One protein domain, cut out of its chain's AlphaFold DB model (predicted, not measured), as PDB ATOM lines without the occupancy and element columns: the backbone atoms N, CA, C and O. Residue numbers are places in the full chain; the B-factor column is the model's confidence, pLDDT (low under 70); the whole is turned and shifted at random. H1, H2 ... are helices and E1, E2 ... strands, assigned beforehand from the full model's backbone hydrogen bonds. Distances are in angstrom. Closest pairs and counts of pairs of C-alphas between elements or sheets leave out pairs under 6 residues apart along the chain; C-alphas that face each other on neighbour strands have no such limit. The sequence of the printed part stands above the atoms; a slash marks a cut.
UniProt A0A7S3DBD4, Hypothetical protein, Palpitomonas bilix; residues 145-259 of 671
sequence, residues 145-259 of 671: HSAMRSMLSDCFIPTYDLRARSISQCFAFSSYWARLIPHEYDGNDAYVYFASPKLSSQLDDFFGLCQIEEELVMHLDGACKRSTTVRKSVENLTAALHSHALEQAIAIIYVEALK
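AT A GLANCE: This is residues 145 to 259 of the 671 residues of the protein "Hypothetical protein" of Palpitomonas bilix (UniProt A0A7S3DBD4). Two groups of short elements make the two ends of the body: H1, H2 and the small hairpin of E1 and E2 at one end, and H3, H4 and H5, three helices set steeply to one another and only loosely joined, at the other. A long winding link, residues 167 to 200, has no named element and runs from E2 to H2, both in the first group; a short parallel pairing of residues 170 to 171 with residues 193 to 194 ties it to itself, and between these two stretches it loops out. The printed part has 115 residues, with five named helices and two named strands in the order H1, E1, E2, H2, H3, H4, H5; the sheet is E1 - E2, antiparallel, and the class is mostly helix. The whole is compact, with a radius of gyration of the C-alphas of 14.0 A, and spans 39 by 32 by 26 A.

IN THESE COORDINATES: Find C-alpha 145 at (218.687, 149.060, 123.278); from there H1 runs through residues 145 to 152. Next come the strands E1, residues 156 to 158, and E2, residues 164 to 166. Past the long link, look for H2 at residues 201 to 207 and H3 at residues 212 to 220, 12.0 A long. H4, residues 228 to 240, begins at C-alpha 228, (200.807, 134.345, 116.237), and is 18.1 A long. H5, residues 243 to 259, is the longest helix, 24.2 A, and ends at C-alpha 259, (218.375, 138.586, 90.189).

HOW THE PARTS SIT: Start at H1, which only just touches H2, with 3 pairs of C-alphas within 8 A. Their closest C-alphas, those of Arg 149 and Phe 207, are 7.0 A apart, and their lines are about perpendicular at 77 degrees. In the hairpin of E1 and E2, look for N 157 and O 165, 2.9 A apart, and N 165 and O 157, 3.1 A apart, both pairs within hydrogen-bond range. H2 and H3 are apart. H4 touches H3 with residues 231 to 234 alone, about perpendicular at 80 degrees; the closest C-alphas, those of Leu 216 and Val 234, are 7.4 A apart. H5 is close to H3 but not clearly touching, with the closest C-alphas, those of Glu 213 and Ile 253, 7.3 A apart. H5 is also close to H4 but not clearly touching: the closest C-alphas, those of Thr 238 and Leu 246, are 7.0 A apart. In H1, H2, H3, H4 and H5 every O i to N i+4 pair is within hydrogen-bond range.

THE WHOLE: The two C-alphas farthest apart, those of Ala 147 and His 244, are 42.2 A apart. The printed part has no cut, and its one long link, E2 to H2, has 34 residues. Look for low confidence, pLDDT under 70, at residues 180 to 190 and 216 to 259; the mean of the printed part is 73.1.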
ATOM      1  N   HIS A 145     219.780 149.337 124.209       75.38
ATOM      2  CA  HIS A 145     218.687 149.060 123.278       75.38
ATOM      3  C   HIS A 145     217.474 148.383 123.944       75.38
ATOM      4  O   HIS A 145     216.349 148.564 123.476       75.38
ATOM      5  N   SER A 146     217.665 147.620 125.027       78.19
ATOM      6  CA  SER A 146     216.595 146.874 125.698       78.19
ATOM      7  C   SER A 146     215.599 147.787 126.429       78.19
ATOM      8  O   SER A 146     214.391 147.713 126.181       78.19
ATOM      9  N   ALA A 147     216.095 148.706 127.263       79.75
ATOM     10  CA  ALA A 147     215.277 149.680 127.986       79.75
ATOM     11  C   ALA A 147     214.524 150.603 127.015       79.75
ATOM     12  O   ALA A 147     213.345 150.900 127.198       79.75
ATOM     13  N   MET A 148     215.196 150.994 125.935       75.38
ATOM     14  CA  MET A 148     214.645 151.838 124.885       75.38
ATOM     15  C   MET A 148     213.543 151.140 124.078       75.38
ATOM     16  O   MET A 148     212.479 151.724 123.886       75.38
ATOM     17  N   ARG A 149     213.723 149.872 123.683       79.12
ATOM     18  CA  ARG A 149     212.668 149.088 123.016       79.12
ATOM     19  C   ARG A 149     211.438 148.903 123.916       79.12
ATOM     20  O   ARG A 149     210.320 148.990 123.422       79.12
ATOM     21  N   SER A 150     211.631 148.751 125.230       84.31
ATOM     22  CA  SER A 150     210.538 148.760 126.220       84.31
ATOM     23  C   SER A 150     209.850 150.129 126.335       84.31
ATOM     24  O   SER A 150     208.632 150.211 126.446       84.31
ATOM     25  N   MET A 151     210.592 151.237 126.233       81.94
ATOM     26  CA  MET A 151     209.975 152.566 126.167       81.94
ATOM     27  C   MET A 151     209.208 152.803 124.862       81.94
ATOM     28  O   MET A 151     208.259 153.582 124.874       81.94
ATOM     29  N   LEU A 152     209.584 152.166 123.755       82.56
ATOM     30  CA  LEU A 152     209.002 152.403 122.432       82.56
ATOM     31  C   LEU A 152     207.850 151.459 122.061       82.56
ATOM     32  O   LEU A 152     207.173 151.732 121.076       82.56
ATOM     33  N   SER A 153     207.561 150.408 122.837       83.00
ATOM     34  CA  SER A 153     206.452 149.472 122.553       83.00
ATOM     35  C   SER A 153     205.095 150.160 122.372       83.00
ATOM     36  O   SER A 153     204.285 149.742 121.546       83.00
ATOM     37  N   ASP A 154     204.870 151.245 123.117       85.19
ATOM     38  CA  ASP A 154     203.620 152.017 123.111       85.19
ATOM     39  C   ASP A 154     203.744 153.322 122.305       85.19
ATOM     40  O   ASP A 154     202.880 154.197 122.382       85.19
ATOM     41  N   CYS A 155     204.836 153.496 121.554       88.94
ATOM     42  CA  CYS A 155     204.954 154.588 120.600       88.94
ATOM     43  C   CYS A 155     204.133 154.301 119.337       88.94
ATOM     44  O   CYS A 155     203.847 153.160 118.961       88.94
ATOM     45  N   PHE A 156     203.752 155.390 118.679       92.19
ATOM     46  CA  PHE A 156     203.001 155.365 117.435       92.19
ATOM     47  C   PHE A 156     203.841 156.054 116.374       92.19
ATOM     48  O   PHE A 156     204.310 157.177 116.592       92.19
ATOM     49  N   ILE A 157     204.022 155.401 115.238       93.56
ATOM     50  CA  ILE A 157     204.759 155.962 114.109       93.56
ATOM     51  C   ILE A 157     203.795 156.565 113.088       93.56
ATOM     52  O   ILE A 157     202.646 156.117 112.996       93.56
ATOM     53  N   PRO A 158     204.234 157.593 112.337       94.06
ATOM     54  CA  PRO A 158     203.495 158.058 111.178       94.06
ATOM     55  C   PRO A 158     203.434 156.935 110.139       94.06
ATOM     56  O   PRO A 158     204.443 156.285 109.861       94.06
ATOM     57  N   THR A 159     202.257 156.715 109.569       92.75
ATOM     58  CA  THR A 159     201.992 155.718 108.527       92.75
ATOM     59  C   THR A 159     201.838 156.364 107.148       92.75
ATOM     60  O   THR A 159     201.738 157.586 107.027       92.75
ATOM     61  N   TYR A 160     201.849 155.551 106.090       89.44
ATOM     62  CA  TYR A 160     201.710 155.989 104.695       89.44
ATOM     63  C   TYR A 160     200.402 156.761 104.442       89.44
ATOM     64  O   TYR A 160     200.412 157.770 103.742       89.44
ATOM     65  N   ASP A 161     199.300 156.356 105.084       87.69
ATOM     66  CA  ASP A 161     197.993 157.037 105.074       87.69
ATOM     67  C   ASP A 161     197.952 158.314 105.942       87.69
ATOM     68  O   ASP A 161     196.875 158.834 106.236       87.69
ATOM     69  N   LEU A 162     199.116 158.826 106.364       91.00
ATOM     70  CA  LEU A 162     199.282 159.985 107.243       91.00
ATOM     71  C   LEU A 162     198.485 159.862 108.551       91.00
ATOM     72  O   LEU A 162     197.845 160.815 108.987       91.00
ATOM     73  N   ARG A 163     198.515 158.704 109.214       91.44
ATOM     74  CA  ARG A 163     197.951 158.527 110.565       91.44
ATOM     75  C   ARG A 163     199.050 158.172 111.565       91.44
ATOM     76  O   ARG A 163     200.177 157.877 111.186       91.44
ATOM     77  N   ALA A 164     198.744 158.240 112.860       92.06
ATOM     78  CA  ALA A 164     199.626 157.733 113.910       92.06
ATOM     79  C   ALA A 164     199.109 156.365 114.370       92.06
ATOM     80  O   ALA A 164     198.038 156.283 114.974       92.06
ATOM     81  N   ARG A 165     199.852 155.287 114.092       92.12
ATOM     82  CA  ARG A 165     199.470 153.902 114.437       92.12
ATOM     83  C   ARG A 165     200.524 153.258 115.331       92.12
ATOM     84  O   ARG A 165     201.694 153.624 115.252       92.12
ATOM     85  N   SER A 166     200.110 152.343 116.213       90.44
ATOM     86  CA  SER A 166     201.040 151.666 117.127       90.44
ATOM     87  C   SER A 166     202.088 150.909 116.319       90.44
ATOM     88  O   SER A 166     201.728 150.199 115.384       90.44
ATOM     89  N   ILE A 167     203.363 151.007 116.710       90.38
ATOM     90  CA  ILE A 167     204.477 150.280 116.069       90.38
ATOM     91  C   ILE A 167     204.166 148.782 115.919       90.38
ATOM     92  O   ILE A 167     204.467 148.195 114.888       90.38
ATOM     93  N   SER A 168     203.478 148.188 116.901       87.56
ATOM     94  CA  SER A 168     203.062 146.775 116.893       87.56
ATOM     95  C   SER A 168     202.093 146.371 115.767       87.56
ATOM     96  O   SER A 168     201.886 145.180 115.543       87.56
ATOM     97  N   GLN A 169     201.490 147.344 115.078       88.00
ATOM     98  CA  GLN A 169     200.543 147.157 113.973       88.00
ATOM     99  C   GLN A 169     201.131 147.578 112.615       88.00
ATOM    100  O   GLN A 169     200.437 147.503 111.599       88.00
ATOM    101  N   CYS A 170     202.378 148.056 112.596       90.75
ATOM    102  CA  CYS A 170     203.014 148.634 111.423       90.75
ATOM    103  C   CYS A 170     204.080 147.710 110.823       90.75
ATOM    104  O   CYS A 170     204.779 146.999 111.540       90.75
ATOM    105  N   PHE A 171     204.246 147.798 109.506       89.19
ATOM    106  CA  PHE A 171     205.290 147.121 108.741       89.19
ATOM    107  C   PHE A 171     206.149 148.144 108.007       89.19
ATOM    108  O   PHE A 171     205.636 149.152 107.507       89.19
ATOM    109  N   ALA A 172     207.448 147.862 107.933       88.88
ATOM    110  CA  ALA A 172     208.357 148.557 107.037       88.88
ATOM    111  C   ALA A 172     208.237 147.947 105.634       88.88
ATOM    112  O   ALA A 172     207.934 146.765 105.471       88.88
ATOM    113  N   PHE A 173     208.461 148.759 104.612       86.50
ATOM    114  CA  PHE A 173     208.459 148.342 103.213       86.50
ATOM    115  C   PHE A 173     209.344 149.303 102.435       86.50
ATOM    116  O   PHE A 173     209.403 150.500 102.734       86.50
ATOM    117  N   SER A 174     210.032 148.805 101.413       80.75
ATOM    118  CA  SER A 174     210.879 149.675 100.602       80.75
ATOM    119  C   SER A 174     210.066 150.711  99.804       80.75
ATOM    120  O   SER A 174     208.899 150.515  99.450       80.75
ATOM    121  N   SER A 175     210.720 151.811  99.414       75.06
ATOM    122  CA  SER A 175     210.158 152.874  98.551       75.06
ATOM    123  C   SER A 175     209.713 152.401  97.151       75.06
ATOM    124  O   SER A 175     209.209 153.188  96.341       75.06
ATOM    125  N   TYR A 176     209.911 151.117  96.859       73.94
ATOM    126  CA  TYR A 176     209.343 150.404  95.730       73.94
ATOM    127  C   TYR A 176     207.861 150.055  95.966       73.94
ATOM    128  O   TYR A 176     206.999 150.496  95.207       73.94
ATOM    129  N   TRP A 177     207.544 149.370  97.070       71.62
ATOM    130  CA  TRP A 177     206.172 149.003  97.456       71.62
ATOM    131  C   TRP A 177     205.269 150.206  97.706       71.62
ATOM    132  O   TRP A 177     204.081 150.149  97.403       71.62
ATOM    133  N   ALA A 178     205.849 151.327  98.142       75.94
ATOM    134  CA  ALA A 178     205.181 152.625  98.262       75.94
ATOM    135  C   ALA A 178     204.442 153.087  96.987       75.94
ATOM    136  O   ALA A 178     203.599 153.981  97.060       75.94
ATOM    137  N   ARG A 179     204.803 152.519  95.825       75.19
ATOM    138  CA  ARG A 179     204.232 152.803  94.498       75.19
ATOM    139  C   ARG A 179     203.251 151.730  94.016       75.19
ATOM    140  O   ARG A 179     202.535 151.977  93.055       75.19
ATOM    141  N   LEU A 180     203.276 150.544  94.630       69.25
ATOM    142  CA  LEU A 180     202.405 149.410  94.300       69.25
ATOM    143  C   LEU A 180     201.159 149.362  95.189       69.25
ATOM    144  O   LEU A 180     200.114 148.891  94.749       69.25
ATOM    145  N   ILE A 181     201.256 149.855  96.428       69.38
ATOM    146  CA  ILE A 181     200.097 150.039  97.307       69.38
ATOM    147  C   ILE A 181     199.197 151.120  96.680       69.38
ATOM    148  O   ILE A 181     199.670 152.243  96.478       69.38
ATOM    149  N   PRO A 182     197.920 150.827  96.365       67.50
ATOM    150  CA  PRO A 182     197.016 151.819  95.796       67.50
ATOM    151  C   PRO A 182     196.837 153.018  96.732       67.50
ATOM    152  O   PRO A 182     196.637 152.847  97.933       67.50
ATOM    153  N   HIS A 183     196.810 154.237  96.184       62.50
ATOM    154  CA  HIS A 183     196.503 155.445  96.966       62.50
ATOM    155  C   HIS A 183     195.101 155.419  97.609       62.50
ATOM    156  O   HIS A 183     194.849 156.162  98.552       62.50
ATOM    157  N   GLU A 184     194.208 154.554  97.122       59.53
ATOM    158  CA  GLU A 184     192.855 154.322  97.647       59.53
ATOM    159  C   GLU A 184     192.809 153.311  98.812       59.53
ATOM    160  O   GLU A 184     191.729 152.916  99.245       59.53
ATOM    161  N   TYR A 185     193.963 152.882  99.339       64.94
ATOM    162  CA  TYR A 185     194.041 152.033 100.529       64.94
ATOM    163  C   TYR A 185     193.594 152.790 101.794       64.94
ATOM    164  O   TYR A 185     194.410 153.312 102.557       64.94
ATOM    165  N   ASP A 186     192.283 152.849 102.036       61.59
ATOM    166  CA  ASP A 186     191.748 153.328 103.310       61.59
ATOM    167  C   ASP A 186     191.937 152.256 104.392       61.59
ATOM    168  O   ASP A 186     191.109 151.364 104.581       61.59
ATOM    169  N   GLY A 187     193.040 152.356 105.140       60.75
ATOM    170  CA  GLY A 187     193.385 151.461 106.252       60.75
ATOM    171  C   GLY A 187     192.423 151.507 107.455       60.75
ATOM    172  O   GLY A 187     192.790 151.116 108.563       60.75
ATOM    173  N   ASN A 188     191.202 152.015 107.295       65.19
ATOM    174  CA  ASN A 188     190.153 151.951 108.306       65.19
ATOM    175  C   ASN A 188     189.803 150.504 108.696       65.19
ATOM    176  O   ASN A 188     189.758 150.216 109.890       65.19
ATOM    177  N   ASP A 189     189.656 149.603 107.719       59.66
ATOM    178  CA  ASP A 189     189.265 148.201 107.956       59.66
ATOM    179  C   ASP A 189     190.455 147.222 108.033       59.66
ATOM    180  O   ASP A 189     190.293 146.046 108.368       59.66
ATOM    181  N   ALA A 190     191.671 147.690 107.742       61.03
ATOM    182  CA  ALA A 190     192.866 146.857 107.741       61.03
ATOM    183  C   ALA A 190     193.517 146.764 109.129       61.03
ATOM    184  O   ALA A 190     193.882 147.766 109.738       61.03
ATOM    185  N   TYR A 191     193.777 145.536 109.584       70.38
ATOM    186  CA  TYR A 191     194.584 145.253 110.783       70.38
ATOM    187  C   TYR A 191     196.090 145.513 110.604       70.38
ATOM    188  O   TYR A 191     196.859 145.300 111.541       70.38
ATOM    189  N   VAL A 192     196.515 145.902 109.402       77.31
ATOM    190  CA  VAL A 192     197.917 146.039 109.016       77.31
ATOM    191  C   VAL A 192     198.150 147.436 108.475       77.31
ATOM    192  O   VAL A 192     197.459 147.875 107.560       77.31
ATOM    193  N   TYR A 193     199.140 148.119 109.042       87.62
ATOM    194  CA  TYR A 193     199.518 149.462 108.640       87.62
ATOM    195  C   TYR A 193     200.908 149.503 108.023       87.62
ATOM    196  O   TYR A 193     201.815 148.756 108.381       87.62
ATOM    197  N   PHE A 194     201.068 150.438 107.103       90.38
ATOM    198  CA  PHE A 194     202.299 150.688 106.379       90.38
ATOM    199  C   PHE A 194     202.994 151.893 107.017       90.38
ATOM    200  O   PHE A 194     202.416 152.976 107.063       90.38
ATOM    201  N   ALA A 195     204.207 151.715 107.542       93.19
ATOM    202  CA  ALA A 195     205.008 152.795 108.117       93.19
ATOM    203  C   ALA A 195     205.291 153.919 107.088       93.19
ATOM    204  O   ALA A 195     205.282 153.698 105.882       93.19
ATOM    205  N   SER A 196     205.507 155.163 107.519       92.44
ATOM    206  CA  SER A 196     205.823 156.244 106.575       92.44
ATOM    207  C   SER A 196     207.131 155.935 105.828       92.44
ATOM    208  O   SER A 196     208.147 155.745 106.490       92.44
ATOM    209  N   PRO A 197     207.180 155.972 104.479       88.50
ATOM    210  CA  PRO A 197     208.385 155.645 103.704       88.50
ATOM    211  C   PRO A 197     209.505 156.694 103.842       88.50
ATOM    212  O   PRO A 197     210.537 156.589 103.182       88.50
ATOM    213  N   LYS A 198     209.290 157.733 104.664       89.75
ATOM    214  CA  LYS A 198     210.332 158.660 105.117       89.75
ATOM    215  C   LYS A 198     211.158 158.101 106.278       89.75
ATOM    216  O   LYS A 198     212.255 158.609 106.482       89.75
ATOM    217  N   LEU A 199     210.650 157.102 107.013       90.19
ATOM    218  CA  LEU A 199     211.401 156.402 108.055       90.19
ATOM    219  C   LEU A 199     212.694 155.836 107.465       90.19
ATOM    220  O   LEU A 199     212.710 155.249 106.384       90.19
ATOM    221  N   SER A 200     213.802 156.077 108.163       90.31
ATOM    222  CA  SER A 200     215.089 155.499 107.791       90.31
ATOM    223  C   SER A 200     215.128 154.018 108.163       90.31
ATOM    224  O   SER A 200     214.566 153.621 109.180       90.31
ATOM    225  N   SER A 201     215.879 153.204 107.414       88.12
ATOM    226  CA  SER A 201     216.051 151.781 107.749       88.12
ATOM    227  C   SER A 201     216.624 151.568 109.157       88.12
ATOM    228  O   SER A 201     216.295 150.595 109.820       88.12
ATOM    229  N   GLN A 202     217.417 152.525 109.660       88.50
ATOM    230  CA  GLN A 202     217.881 152.533 111.051       88.50
ATOM    231  C   GLN A 202     216.727 152.641 112.054       88.50
ATOM    232  O   GLN A 202     216.787 151.997 113.096       88.50
ATOM    233  N   LEU A 203     215.692 153.435 111.755       88.25
ATOM    234  CA  LEU A 203     214.476 153.515 112.564       88.25
ATOM    235  C   LEU A 203     213.626 152.244 112.431       88.25
ATOM    236  O   LEU A 203     213.086 151.793 113.439       88.25
ATOM    237  N   ASP A 204     213.558 151.633 111.247       89.25
ATOM    238  CA  ASP A 204     212.847 150.363 111.041       89.25
ATOM    239  C   ASP A 204     213.450 149.235 111.901       89.25
ATOM    240  O   ASP A 204     212.747 148.643 112.727       89.25
ATOM    241  N   ASP A 205     214.768 149.015 111.802       87.19
ATOM    242  CA  ASP A 205     215.530 148.040 112.603       87.19
ATOM    243  C   ASP A 205     215.356 148.279 114.116       87.19
ATOM    244  O   ASP A 205     215.183 147.359 114.929       87.19
ATOM    245  N   PHE A 206     215.397 149.554 114.505       85.56
ATOM    246  CA  PHE A 206     215.316 150.030 115.882       85.56
ATOM    247  C   PHE A 206     213.942 149.780 116.510       85.56
ATOM    248  O   PHE A 206     213.853 149.180 117.590       85.56
ATOM    249  N   PHE A 207     212.873 150.160 115.808       88.12
ATOM    250  CA  PHE A 207     211.498 149.838 116.189       88.12
ATOM    251  C   PHE A 207     211.194 148.337 116.075       88.12
ATOM    252  O   PHE A 207     210.260 147.861 116.719       88.12
ATOM    253  N   GLY A 208     212.004 147.581 115.328       87.81
ATOM    254  CA  GLY A 208     211.758 146.171 115.040       87.81
ATOM    255  C   GLY A 208     210.600 145.979 114.063       87.81
ATOM    256  O   GLY A 208     209.864 145.001 114.185       87.81
ATOM    257  N   LEU A 209     210.416 146.924 113.137       89.31
ATOM    258  CA  LEU A 209     209.451 146.801 112.053       89.31
ATOM    259  C   LEU A 209     209.938 145.716 111.092       89.31
ATOM    260  O   LEU A 209     211.008 145.836 110.501       89.31
ATOM    261  N   CYS A 210     209.143 144.665 110.918       86.94
ATOM    262  CA  CYS A 210     209.419 143.660 109.900       86.94
ATOM    263  C   CYS A 210     209.356 144.315 108.512       86.94
ATOM    264  O   CYS A 210     208.355 144.959 108.182       86.94
ATOM    265  N   GLN A 211     210.406 144.123 107.708       85.81
ATOM    266  CA  GLN A 211     210.361 144.372 106.267       85.81
ATOM    267  C   GLN A 211     209.327 143.413 105.670       85.81
ATOM    268  O   GLN A 211     209.411 142.197 105.869       85.81
ATOM    269  N   ILE A 212     208.338 143.941 104.954       80.50
ATOM    270  CA  ILE A 212     207.248 143.125 104.413       80.50
ATOM    271  C   ILE A 212     207.757 142.103 103.393       80.50
ATOM    272  O   ILE A 212     207.220 141.004 103.293       80.50
ATOM    273  N   GLU A 213     208.843 142.443 102.701       79.00
ATOM    274  CA  GLU A 213     209.584 141.578 101.793       79.00
ATOM    275  C   GLU A 213     210.121 140.322 102.496       79.00
ATOM    276  O   GLU A 213     209.972 139.217 101.979       79.00
ATOM    277  N   GLU A 214     210.712 140.472 103.685       74.62
ATOM    278  CA  GLU A 214     211.251 139.351 104.466       74.62
ATOM    279  C   GLU A 214     210.132 138.476 105.034       74.62
ATOM    280  O   GLU A 214     210.232 137.250 105.025       74.62
ATOM    281  N   GLU A 215     209.041 139.093 105.493       70.75
ATOM    282  CA  GLU A 215     207.925 138.363 106.090       70.75
ATOM    283  C   GLU A 215     207.084 137.615 105.044       70.75
ATOM    284  O   GLU A 215     206.677 136.478 105.289       70.75
ATOM    285  N   LEU A 216     206.888 138.182 103.843       68.81
ATOM    286  CA  LEU A 216     206.304 137.440 102.719       68.81
ATOM    287  C   LEU A 216     207.171 136.234 102.345       68.81
ATOM    288  O   LEU A 216     206.624 135.150 102.165       68.81
ATOM    289  N   VAL A 217     208.497 136.390 102.263       68.31
ATOM    290  CA  VAL A 217     209.405 135.270 101.961       68.31
ATOM    291  C   VAL A 217     209.319 134.193 103.049       68.31
ATOM    292  O   VAL A 217     209.029 133.045 102.729       68.31
ATOM    293  N   MET A 218     209.422 134.544 104.338       64.12
ATOM    294  CA  MET A 218     209.284 133.566 105.434       64.12
ATOM    295  C   MET A 218     207.915 132.865 105.476       64.12
ATOM    296  O   MET A 218     207.818 131.729 105.960       64.12
ATOM    297  N   HIS A 219     206.851 133.527 105.017       66.31
ATOM    298  CA  HIS A 219     205.525 132.925 104.906       66.31
ATOM    299  C   HIS A 219     205.424 131.970 103.707       66.31
ATOM    300  O   HIS A 219     204.924 130.856 103.867       66.31
ATOM    301  N   LEU A 220     205.933 132.376 102.538       58.88
ATOM    302  CA  LEU A 220     205.988 131.554 101.323       58.88
ATOM    303  C   LEU A 220     206.872 130.308 101.510       58.88
ATOM    304  O   LEU A 220     206.497 129.232 101.054       58.88
ATOM    305  N   ASP A 221     207.962 130.420 102.273       57.50
ATOM    306  CA  ASP A 221     208.845 129.308 102.664       57.50
ATOM    307  C   ASP A 221     208.175 128.285 103.607       57.50
ATOM    308  O   ASP A 221     208.774 127.272 103.974       57.50
ATOM    309  N   GLY A 222     206.971 128.575 104.123       60.09
ATOM    310  CA  GLY A 222     206.338 127.806 105.203       60.09
ATOM    311  C   GLY A 222     207.114 127.845 106.533       60.09
ATOM    312  O   GLY A 222     206.775 127.134 107.484       60.09
ATOM    313  N   ALA A 223     208.156 128.679 106.621       53.50
ATOM    314  CA  ALA A 223     209.090 128.760 107.738       53.50
ATOM    315  C   ALA A 223     208.568 129.607 108.913       53.50
ATOM    316  O   ALA A 223     209.129 129.543 110.014       53.50
ATOM    317  N   CYS A 224     207.486 130.372 108.712       48.50
ATOM    318  CA  CYS A 224     206.888 131.268 109.704       48.50
ATOM    319  C   CYS A 224     206.256 130.514 110.904       48.50
ATOM    320  O   CYS A 224     205.042 130.364 111.047       48.50
ATOM    321  N   LYS A 225     207.121 130.043 111.814       49.31
ATOM    322  CA  LYS A 225     206.789 129.558 113.170       49.31
ATOM    323  C   LYS A 225     206.883 130.662 114.233       49.31
ATOM    324  O   LYS A 225     206.633 130.399 115.410       49.31
ATOM    325  N   ARG A 226     207.289 131.879 113.857       50.09
ATOM    326  CA  ARG A 226     207.413 133.024 114.770       50.09
ATOM    327  C   ARG A 226     206.063 133.726 114.914       50.09
ATOM    328  O   ARG A 226     205.421 134.002 113.918       50.09
ATOM    329  N   SER A 227     205.698 134.042 116.161       48.34
ATOM    330  CA  SER A 227     204.600 134.930 116.585       48.34
ATOM    331  C   SER A 227     203.226 134.748 115.909       48.34
ATOM    332  O   SER A 227     203.014 135.062 114.740       48.34
ATOM    333  N   THR A 228     202.211 134.382 116.696       51.78
ATOM    334  CA  THR A 228     200.807 134.345 116.237       51.78
ATOM    335  C   THR A 228     200.296 135.689 115.704       51.78
ATOM    336  O   THR A 228     199.380 135.701 114.882       51.78
ATOM    337  N   THR A 229     200.890 136.808 116.131       51.25
ATOM    338  CA  THR A 229     200.604 138.151 115.609       51.25
ATOM    339  C   THR A 229     201.007 138.272 114.144       51.25
ATOM    340  O   THR A 229     200.218 138.737 113.332       51.25
ATOM    341  N   VAL A 230     202.202 137.790 113.796       54.12
ATOM    342  CA  VAL A 230     202.783 137.893 112.451       54.12
ATOM    343  C   VAL A 230     201.982 137.068 111.450       54.12
ATOM    344  O   VAL A 230     201.596 137.577 110.402       54.12
ATOM    345  N   ARG A 231     201.618 135.832 111.814       57.16
ATOM    346  CA  ARG A 231     200.748 134.991 110.981       57.16
ATOM    347  C   ARG A 231     199.401 135.658 110.684       57.16
ATOM    348  O   ARG A 231     198.991 135.682 109.528       57.16
ATOM    349  N   LYS A 232     198.747 136.238 111.700       58.56
ATOM    350  CA  LYS A 232     197.516 137.018 111.494       58.56
ATOM    351  C   LYS A 232     197.761 138.235 110.610       58.56
ATOM    352  O   LYS A 232     196.927 138.527 109.767       58.56
ATOM    353  N   SER A 233     198.882 138.934 110.775       61.88
ATOM    354  CA  SER A 233     199.225 140.062 109.912       61.88
ATOM    355  C   SER A 233     199.418 139.643 108.459       61.88
ATOM    356  O   SER A 233     198.907 140.346 107.603       61.88
ATOM    357  N   VAL A 234     200.050 138.503 108.152       60.91
ATOM    358  CA  VAL A 234     200.164 138.032 106.758       60.91
ATOM    359  C   VAL A 234     198.815 137.564 106.207       60.91
ATOM    360  O   VAL A 234     198.460 137.962 105.107       60.91
ATOM    361  N   GLU A 235     198.010 136.825 106.979       63.94
ATOM    362  CA  GLU A 235     196.639 136.451 106.581       63.94
ATOM    363  C   GLU A 235     195.775 137.705 106.298       63.94
ATOM    364  O   GLU A 235     195.070 137.771 105.290       63.94
ATOM    365  N   ASN A 236     195.902 138.751 107.124       63.88
ATOM    366  CA  ASN A 236     195.262 140.051 106.914       63.88
ATOM    367  C   ASN A 236     195.869 140.833 105.737       63.88
ATOM    368  O   ASN A 236     195.136 141.523 105.037       63.88
ATOM    369  N   LEU A 237     197.177 140.733 105.488       63.97
ATOM    370  CA  LEU A 237     197.844 141.366 104.349       63.97
ATOM    371  C   LEU A 237     197.381 140.739 103.031       63.97
ATOM    372  O   LEU A 237     197.100 141.457 102.079       63.97
ATOM    373  N   THR A 238     197.233 139.414 103.003       63.75
ATOM    374  CA  THR A 238     196.666 138.648 101.886       63.75
ATOM    375  C   THR A 238     195.192 138.976 101.644       63.75
ATOM    376  O   THR A 238     194.738 138.911 100.506       63.75
ATOM    377  N   ALA A 239     194.442 139.355 102.683       62.59
ATOM    378  CA  ALA A 239     193.068 139.842 102.542       62.59
ATOM    379  C   ALA A 239     192.988 141.323 102.113       62.59
ATOM    380  O   ALA A 239     192.054 141.705 101.413       62.59
ATOM    381  N   ALA A 240     193.947 142.156 102.532       57.69
ATOM    382  CA  ALA A 240     193.962 143.599 102.285       57.69
ATOM    383  C   ALA A 240     194.589 143.978 100.929       57.69
ATOM    384  O   ALA A 240     194.167 144.940 100.285       57.69
ATOM    385  N   LEU A 241     195.584 143.216 100.471       58.62
ATOM    386  CA  LEU A 241     196.093 143.268  99.106       58.62
ATOM    387  C   LEU A 241     195.190 142.389  98.232       58.62
ATOM    388  O   LEU A 241     195.304 141.166  98.252       58.62
ATOM    389  N   HIS A 242     194.297 143.017  97.457       59.22
ATOM    390  CA  HIS A 242     193.491 142.350  96.421       59.22
ATOM    391  C   HIS A 242     194.349 141.361  95.618       59.22
ATOM    392  O   HIS A 242     195.481 141.712  95.275       59.22
ATOM    393  N   SER A 243     193.825 140.169  95.282       57.41
ATOM    394  CA  SER A 243     194.665 139.051  94.802       57.41
ATOM    395  C   SER A 243     195.611 139.459  93.673       57.41
ATOM    396  O   SER A 243     196.800 139.214  93.779       57.41
ATOM    397  N   HIS A 244     195.138 140.221  92.685       54.59
ATOM    398  CA  HIS A 244     195.960 140.714  91.578       54.59
ATOM    399  C   HIS A 244     197.117 141.647  92.005       54.59
ATOM    400  O   HIS A 244     198.211 141.562  91.455       54.59
ATOM    401  N   ALA A 245     196.916 142.524  92.994       57.31
ATOM    402  CA  ALA A 245     197.982 143.385  93.517       57.31
ATOM    403  C   ALA A 245     199.014 142.574  94.317       57.31
ATOM    404  O   ALA A 245     200.216 142.812  94.204       57.31
ATOM    405  N   LEU A 246     198.551 141.576  95.078       62.53
ATOM    406  CA  LEU A 246     199.412 140.621  95.776       62.53
ATOM    407  C   LEU A 246     200.176 139.714  94.793       62.53
ATOM    408  O   LEU A 246     201.365 139.490  94.974       62.53
ATOM    409  N   GLU A 247     199.524 139.230  93.738       60.56
ATOM    410  CA  GLU A 247     200.100 138.405  92.669       60.56
ATOM    411  C   GLU A 247     201.190 139.171  91.913       60.56
ATOM    412  O   GLU A 247     202.294 138.651  91.749       60.56
ATOM    413  N   GLN A 248     200.929 140.423  91.519       60.38
ATOM    414  CA  GLN A 248     201.943 141.300  90.924       60.38
ATOM    415  C   GLN A 248     203.123 141.508  91.874       60.38
ATOM    416  O   GLN A 248     204.276 141.354  91.474       60.38
ATOM    417  N   ALA A 249     202.846 141.809  93.142       59.78
ATOM    418  CA  ALA A 249     203.878 142.013  94.143       59.78
ATOM    419  C   ALA A 249     204.745 140.759  94.377       59.78
ATOM    420  O   ALA A 249     205.971 140.854  94.367       59.78
ATOM    421  N   ILE A 250     204.131 139.578  94.507       64.44
ATOM    422  CA  ILE A 250     204.824 138.286  94.636       64.44
ATOM    423  C   ILE A 250     205.650 137.985  93.383       64.44
ATOM    424  O   ILE A 250     206.815 137.606  93.505       64.44
ATOM    425  N   ALA A 251     205.103 138.196  92.182       61.31
ATOM    426  CA  ALA A 251     205.834 137.997  90.932       61.31
ATOM    427  C   ALA A 251     207.082 138.896  90.850       61.31
ATOM    428  O   ALA A 251     208.139 138.456  90.395       61.31
ATOM    429  N   ILE A 252     206.991 140.134  91.344       59.62
ATOM    430  CA  ILE A 252     208.122 141.064  91.389       59.62
ATOM    431  C   ILE A 252     209.148 140.663  92.461       59.62
ATOM    432  O   ILE A 252     210.341 140.646  92.152       59.62
ATOM    433  N   ILE A 253     208.718 140.288  93.677       58.09
ATOM    434  CA  ILE A 253     209.614 139.724  94.708       58.09
ATOM    435  C   ILE A 253     210.400 138.549  94.122       58.09
ATOM    436  O   ILE A 253     211.621 138.494  94.255       58.09
ATOM    437  N   TYR A 254     209.706 137.638  93.436       59.56
ATOM    438  CA  TYR A 254     210.296 136.448  92.839       59.56
ATOM    439  C   TYR A 254     211.358 136.797  91.787       59.56
ATOM    440  O   TYR A 254     212.465 136.260  91.829       59.56
ATOM    441  N   VAL A 255     211.073 137.752  90.892       64.19
ATOM    442  CA  VAL A 255     212.043 138.254  89.901       64.19
ATOM    443  C   VAL A 255     213.269 138.884  90.574       64.19
ATOM    444  O   VAL A 255     214.397 138.627  90.147       64.19
ATOM    445  N   GLU A 256     213.086 139.688  91.621       56.97
ATOM    446  CA  GLU A 256     214.197 140.398  92.264       56.97
ATOM    447  C   GLU A 256     215.050 139.480  93.156       56.97
ATOM    448  O   GLU A 256     216.277 139.609  93.189       56.97
ATOM    449  N   ALA A 257     214.431 138.484  93.798       56.25
ATOM    450  CA  ALA A 257     215.127 137.382  94.456       56.25
ATOM    451  C   ALA A 257     215.964 136.574  93.447       56.25
ATOM    452  O   ALA A 257     217.145 136.318  93.699       56.25
ATOM    453  N   LEU A 258     215.406 136.263  92.266       55.41
ATOM    454  CA  LEU A 258     216.136 135.596  91.183       55.41
ATOM    455  C   LEU A 258     217.374 136.396  90.751       55.41
ATOM    456  O   LEU A 258     218.458 135.828  90.623       55.41
ATOM    457  N   LYS A 259     217.242 137.717  90.557       58.06
ATOM    458  CA  LYS A 259     218.375 138.586  90.189       58.06
ATOM    459  C   LYS A 259     219.475 138.570  91.248       58.06
ATOM    460  O   LYS A 259     220.645 138.439  90.893       58.06
TER     461      LYS A 259